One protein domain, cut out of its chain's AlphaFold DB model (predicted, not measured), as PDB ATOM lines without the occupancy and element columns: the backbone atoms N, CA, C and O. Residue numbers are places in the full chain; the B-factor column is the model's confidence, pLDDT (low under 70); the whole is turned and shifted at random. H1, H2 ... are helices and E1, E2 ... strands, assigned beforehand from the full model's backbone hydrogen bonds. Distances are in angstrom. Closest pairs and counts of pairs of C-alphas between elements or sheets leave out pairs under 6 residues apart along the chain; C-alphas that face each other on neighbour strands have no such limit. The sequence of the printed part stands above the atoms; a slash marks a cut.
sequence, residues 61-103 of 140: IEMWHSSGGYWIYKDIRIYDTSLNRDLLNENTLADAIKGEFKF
ATOM      1  N   ILE A  61      -6.064 -77.483   8.238       73.94
ATOM      2  CA  ILE A  61      -7.369 -78.114   8.404       73.94
ATOM      3  C   ILE A  61      -8.178 -77.829   7.142       73.94
ATOM      4  O   ILE A  61      -8.547 -76.687   6.879       73.94
ATOM      5  N   GLU A  62      -8.465 -78.876   6.374       81.81
ATOM      6  CA  GLU A  62      -9.379 -78.814   5.236       81.81
ATOM      7  C   GLU A  62     -10.719 -79.445   5.627       81.81
ATOM      8  O   GLU A  62     -10.817 -80.656   5.836       81.81
ATOM      9  N   MET A  63     -11.758 -78.617   5.752       83.88
ATOM     10  CA  MET A  63     -13.119 -79.080   6.026       83.88
ATOM     11  C   MET A  63     -13.902 -79.255   4.725       83.88
ATOM     12  O   MET A  63     -13.845 -78.407   3.837       83.88
ATOM     13  N   TRP A  64     -14.703 -80.317   4.640       90.19
ATOM     14  CA  TRP A  64     -15.555 -80.589   3.482       90.19
ATOM     15  C   TRP A  64     -17.001 -80.200   3.770       90.19
ATOM     16  O   TRP A  64     -17.536 -80.548   4.822       90.19
ATOM     17  N   HIS A  65     -17.661 -79.523   2.828       91.38
ATOM     18  CA  HIS A  65     -19.100 -79.269   2.922       91.38
ATOM     19  C   HIS A  65     -19.888 -80.456   2.364       91.38
ATOM     20  O   HIS A  65     -19.682 -80.895   1.233       91.38
ATOM     21  N   SER A  66     -20.780 -81.002   3.185       90.88
ATOM     22  CA  SER A  66     -21.634 -82.136   2.849       90.88
ATOM     23  C   SER A  66     -22.991 -81.661   2.344       90.88
ATOM     24  O   SER A  66     -23.596 -80.748   2.908       90.88
ATOM     25  N   SER A  67     -23.556 -82.370   1.360       87.25
ATOM     26  CA  SER A  67     -24.910 -82.110   0.846       87.25
ATOM     27  C   SER A  67     -26.013 -82.250   1.906       87.25
ATOM     28  O   SER A  67     -27.150 -81.856   1.664       87.25
ATOM     29  N   GLY A  68     -25.695 -82.823   3.073       89.38
ATOM     30  CA  GLY A  68     -26.568 -82.863   4.246       89.38
ATOM     31  C   GLY A  68     -26.649 -81.550   5.037       89.38
ATOM     32  O   GLY A  68     -27.330 -81.527   6.059       89.38
ATOM     33  N   GLY A  69     -25.970 -80.487   4.595       93.00
ATOM     34  CA  GLY A  69     -26.017 -79.160   5.214       93.00
ATOM     35  C   GLY A  69     -25.122 -79.031   6.445       93.00
ATOM     36  O   GLY A  69     -25.577 -78.595   7.507       93.00
ATOM     37  N   TYR A  70     -23.876 -79.488   6.330       92.44
ATOM     38  CA  TYR A  70     -22.862 -79.329   7.370       92.44
ATOM     39  C   TYR A  70     -21.442 -79.393   6.801       92.44
ATOM     40  O   TYR A  70     -21.188 -80.082   5.813       92.44
ATOM     41  N   TRP A  71     -20.506 -78.738   7.481       91.62
ATOM     42  CA  TRP A  71     -19.065 -78.912   7.318       91.62
ATOM     43  C   TRP A  71     -18.566 -80.076   8.175       91.62
ATOM     44  O   TRP A  71     -19.033 -80.256   9.302       91.62
ATOM     45  N   ILE A  72     -17.623 -80.869   7.662       89.06
ATOM     46  CA  ILE A  72     -17.033 -82.012   8.370       89.06
ATOM     47  C   ILE A  72     -15.509 -82.023   8.275       89.06
ATOM     48  O   ILE A  72     -14.933 -81.810   7.207       89.06
ATOM     49  N   TYR A  73     -14.867 -82.334   9.398       86.56
ATOM     50  CA  TYR A  73     -13.463 -82.722   9.468       86.56
ATOM     51  C   TYR A  73     -13.267 -83.686  10.639       86.56
ATOM     52  O   TYR A  73     -13.600 -83.357  11.777       86.56
ATOM     53  N   LYS A  74     -12.729 -84.883  10.365       84.12
ATOM     54  CA  LYS A  74     -12.660 -85.989  11.338       84.12
ATOM     55  C   LYS A  74     -14.029 -86.187  12.021       84.12
ATOM     56  O   LYS A  74     -15.027 -86.376  11.325       84.12
ATOM     57  N   ASP A  75     -14.078 -86.105  13.347       83.38
ATOM     58  CA  ASP A  75     -15.291 -86.289  14.151       83.38
ATOM     59  C   ASP A  75     -16.076 -84.984  14.396       83.38
ATOM     60  O   ASP A  75     -17.162 -85.016  14.973       83.38
ATOM     61  N   ILE A  76     -15.570 -83.838  13.924       84.62
ATOM     62  CA  ILE A  76     -16.215 -82.528  14.076       84.62
ATOM     63  C   ILE A  76     -17.223 -82.323  12.946       84.62
ATOM     64  O   ILE A  76     -16.904 -82.486  11.763       84.62
ATOM     65  N   ARG A  77     -18.447 -81.922  13.310       90.19
ATOM     66  CA  ARG A  77     -19.501 -81.522  12.367       90.19
ATOM     67  C   ARG A  77     -20.093 -80.180  12.756       90.19
ATOM     68  O   ARG A  77     -20.603 -80.030  13.862       90.19
ATOM     69  N   ILE A  78     -20.112 -79.248  11.809       89.31
ATOM     70  CA  ILE A  78     -20.703 -77.919  11.983       89.31
ATOM     71  C   ILE A  78     -21.847 -77.763  10.997       89.31
ATOM     72  O   ILE A  78     -21.635 -77.658   9.792       89.31
ATOM     73  N   TYR A  79     -23.073 -77.763  11.508       91.31
ATOM     74  CA  TYR A  79     -24.268 -77.609  10.687       91.31
ATOM     75  C   TYR A  79     -24.399 -76.191  10.137       91.31
ATOM     76  O   TYR A  79     -24.125 -75.219  10.839       91.31
ATOM     77  N   ASP A  80     -24.930 -76.069   8.920       92.56
ATOM     78  CA  ASP A  80     -25.175 -74.780   8.260       92.56
ATOM     79  C   ASP A  80     -26.008 -73.838   9.139       92.56
ATOM     80  O   ASP A  80     -25.821 -72.625   9.137       92.56
ATOM     81  N   THR A  81     -26.930 -74.396   9.928       89.44
ATOM     82  CA  THR A  81     -27.765 -73.640  10.869       89.44
ATOM     83  C   THR A  81     -26.960 -72.969  11.973       89.44
ATOM     84  O   THR A  81     -27.309 -71.862  12.366       89.44
ATOM     85  N   SER A  82     -25.887 -73.605  12.447       86.56
ATOM     86  CA  SER A  82     -24.987 -73.031  13.455       86.56
ATOM     87  C   SER A  82     -24.175 -71.860  12.894       86.56
ATOM     88  O   SER A  82     -23.728 -71.010  13.651       86.56
ATOM     89  N   LEU A  83     -24.046 -71.786  11.566       87.00
ATOM     90  CA  LEU A  83     -23.381 -70.702  10.842       87.00
ATOM     91  C   LEU A  83     -24.366 -69.632  10.338       87.00
ATOM     92  O   LEU A  83     -24.021 -68.848   9.460       87.00
ATOM     93  N   ASN A  84     -25.625 -69.628  10.802       86.44
ATOM     94  CA  ASN A  84     -26.702 -68.794  10.241       86.44
ATOM     95  C   ASN A  84     -26.862 -68.933   8.712       86.44
ATOM     96  O   ASN A  84     -27.388 -68.039   8.051       86.44
ATOM     97  N   ARG A  85     -26.446 -70.078   8.152       82.94
ATOM     98  CA  ARG A  85     -26.385 -70.382   6.712       82.94
ATOM     99  C   ARG A  85     -25.428 -69.486   5.913       82.94
ATOM    100  O   ARG A  85     -25.490 -69.487   4.687       82.94
ATOM    101  N   ASP A  86     -24.536 -68.761   6.585       85.12
ATOM    102  CA  ASP A  86     -23.488 -67.956   5.960       85.12
ATOM    103  C   ASP A  86     -22.221 -68.802   5.754       85.12
ATOM    104  O   ASP A  86     -21.275 -68.774   6.540       85.12
ATOM    105  N   LEU A  87     -22.241 -69.629   4.705       81.94
ATOM    106  CA  LEU A  87     -21.209 -70.642   4.436       81.94
ATOM    107  C   LEU A  87     -19.909 -70.073   3.854       81.94
ATOM    108  O   LEU A  87     -18.929 -70.802   3.742       81.94
ATOM    109  N   LEU A  88     -19.908 -68.804   3.441       82.06
ATOM    110  CA  LEU A  88     -18.746 -68.145   2.833       82.06
ATOM    111  C   LEU A  88     -17.990 -67.262   3.829       82.06
ATOM    112  O   LEU A  88     -16.968 -66.672   3.486       82.06
ATOM    113  N   ASN A  89     -18.497 -67.149   5.055       83.06
ATOM    114  CA  ASN A  89     -17.895 -66.329   6.083       83.06
ATOM    115  C   ASN A  89     -16.890 -67.142   6.891       83.06
ATOM    116  O   ASN A  89     -17.234 -67.860   7.832       83.06
ATOM    117  N   GLU A  90     -15.626 -66.994   6.505       77.56
ATOM    118  CA  GLU A  90     -14.485 -67.644   7.147       77.56
ATOM    119  C   GLU A  90     -14.431 -67.372   8.657       77.56
ATOM    120  O   GLU A  90     -14.090 -68.274   9.414       77.56
ATOM    121  N   ASN A  91     -14.827 -66.175   9.115       79.56
ATOM    122  CA  ASN A  91     -14.829 -65.848  10.544       79.56
ATOM    123  C   ASN A  91     -15.890 -66.654  11.301       79.56
ATOM    124  O   ASN A  91     -15.595 -67.203  12.354       79.56
ATOM    125  N   THR A  92     -17.099 -66.785  10.748       82.44
ATOM    126  CA  THR A  92     -18.173 -67.584  11.364       82.44
ATOM    127  C   THR A  92     -17.778 -69.057  11.466       82.44
ATOM    128  O   THR A  92     -18.069 -69.710  12.467       82.44
ATOM    129  N   LEU A  93     -17.095 -69.586  10.443       80.50
ATOM    130  CA  LEU A  93     -16.580 -70.952  10.471       80.50
ATOM    131  C   LEU A  93     -15.447 -71.101  11.495       80.50
ATOM    132  O   LEU A  93     -15.469 -72.057  12.264       80.50
ATOM    133  N   ALA A  94     -14.505 -70.151  11.535       78.12
ATOM    134  CA  ALA A  94     -13.396 -70.121  12.489       78.12
ATOM    135  C   ALA A  94     -13.881 -70.052  13.948       78.12
ATOM    136  O   ALA A  94     -13.375 -70.777  14.803       78.12
ATOM    137  N   ASP A  95     -14.898 -69.238  14.225       80.69
ATOM    138  CA  ASP A  95     -15.517 -69.147  15.546       80.69
ATOM    139  C   ASP A  95     -16.205 -70.463  15.935       80.69
ATOM    140  O   ASP A  95     -16.106 -70.898  17.080       80.69
ATOM    141  N   ALA A  96     -16.857 -71.135  14.981       82.25
ATOM    142  CA  ALA A  96     -17.547 -72.402  15.221       82.25
ATOM    143  C   ALA A  96     -16.604 -73.599  15.457       82.25
ATOM    144  O   ALA A  96     -17.042 -74.599  16.022       82.25
ATOM    145  N   ILE A  97     -15.334 -73.509  15.044       78.44
ATOM    146  CA  ILE A  97     -14.290 -74.511  15.329       78.44
ATOM    147  C   ILE A  97     -13.367 -74.117  16.490       78.44
ATOM    148  O   ILE A  97     -12.407 -74.833  16.794       78.44
ATOM    149  N   LYS A  98     -13.586 -72.955  17.114       76.44
ATOM    150  CA  LYS A  98     -12.697 -72.453  18.162       76.44
ATOM    151  C   LYS A  98     -12.664 -73.440  19.333       76.44
ATOM    152  O   LYS A  98     -13.691 -73.736  19.928       76.44
ATOM    153  N   GLY A  99     -11.471 -73.935  19.664       68.81
ATOM    154  CA  GLY A  99     -11.265 -74.911  20.744       68.81
ATOM    155  C   GLY A  99     -11.574 -76.368  20.377       68.81
ATOM    156  O   GLY A  99     -11.303 -77.256  21.179       68.81
ATOM    157  N   GLU A 100     -12.068 -76.645  19.166       71.75
ATOM    158  CA  GLU A 100     -12.363 -78.011  18.703       71.75
ATOM    159  C   GLU A 100     -11.100 -78.763  18.242       71.75
ATOM    160  O   GLU A 100     -11.086 -79.990  18.132       71.75
ATOM    161  N   PHE A 101     -10.007 -78.035  17.988       69.06
ATOM    162  CA  PHE A 101      -8.746 -78.593  17.511       69.06
ATOM    163  C   PHE A 101      -7.680 -78.620  18.596       69.06
ATOM    164  O   PHE A 101      -7.258 -77.582  19.104       69.06
ATOM    165  N   LYS A 102      -7.182 -79.824  18.880       68.62
ATOM    166  CA  LYS A 102      -5.953 -80.034  19.638       68.62
ATOM    167  C   LYS A 102      -4.860 -80.501  18.686       68.62
ATOM    168  O   LYS A 102      -4.995 -81.550  18.056       68.62
ATOM    169  N   PHE A 103      -3.787 -79.727  18.614       67.50
ATOM    170  CA  PHE A 103      -2.561 -80.117  17.931       67.50
ATOM    171  C   PHE A 103      -1.602 -80.719  18.952       67.50
ATOM    172  O   PHE A 103      -1.372 -80.141  20.015       67.50
TER     173      PHE A 103
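AT A GLANCE: This is residues 61 to 103 of the 140 residues of an uncharacterized protein of Acetivibrio saccincola (UniProt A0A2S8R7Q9). A small antiparallel sheet of three short strands makes one side of the domain, and beyond E3 the chain folds back through two short helices, H1 at the end of E3 and then H2, which only grazes the sheet. The printed part has 43 residues, with E1, E2, E3, H1 and H2 in that order along the chain; the sheet order is E1 - E2 - E3. The class is mixed, helices and strands. It is compact, with a radius of gyration of the C-alphas of 9.7 A and spans of 28 by 20 by 14 A.

HOW THE PARTS SIT: Begin with the inner strand E2, residues 70 to 73. It forms hairpins with E1, residues 64 to 66, and E3, residues 76 to 79: a meander, each strand the antiparallel neighbour of the one before. Look for N 66 and O 70, 2.8 A apart, and for N 71 and O 78, also 2.8 A, both within hydrogen-bond range. H1, residues 80 to 83, only grazes the sheet. H2, residues 90 to 96, is only just on the sheet, with 5 pairs of C-alphas within 10 A, and only grazes it. H1 and H2 touch; their closest C-alphas, Leu 83 and Thr 92, are 6.1 A apart. In H2 every O i to N i+4 pair is within hydrogen-bond range; H1 is too short for such a pair.

IN THESE COORDINATES: Find C-alpha 64 at (-15.555, -80.589, 3.482), where E1 begins. E2 spans 10.2 A and E3 10.0 A. H2 runs 9.9 A, to C-alpha 96 at (-17.547, -72.402, 15.221).

THE WHOLE: The C-alphas of Ser 67 and Phe 103, the two farthest apart, are separated by 28.2 A. The printed part has no cut, and no link is long. Mean pLDDT of the printed part is 83.3; residue 99 and residues 101 to 103 are under 70.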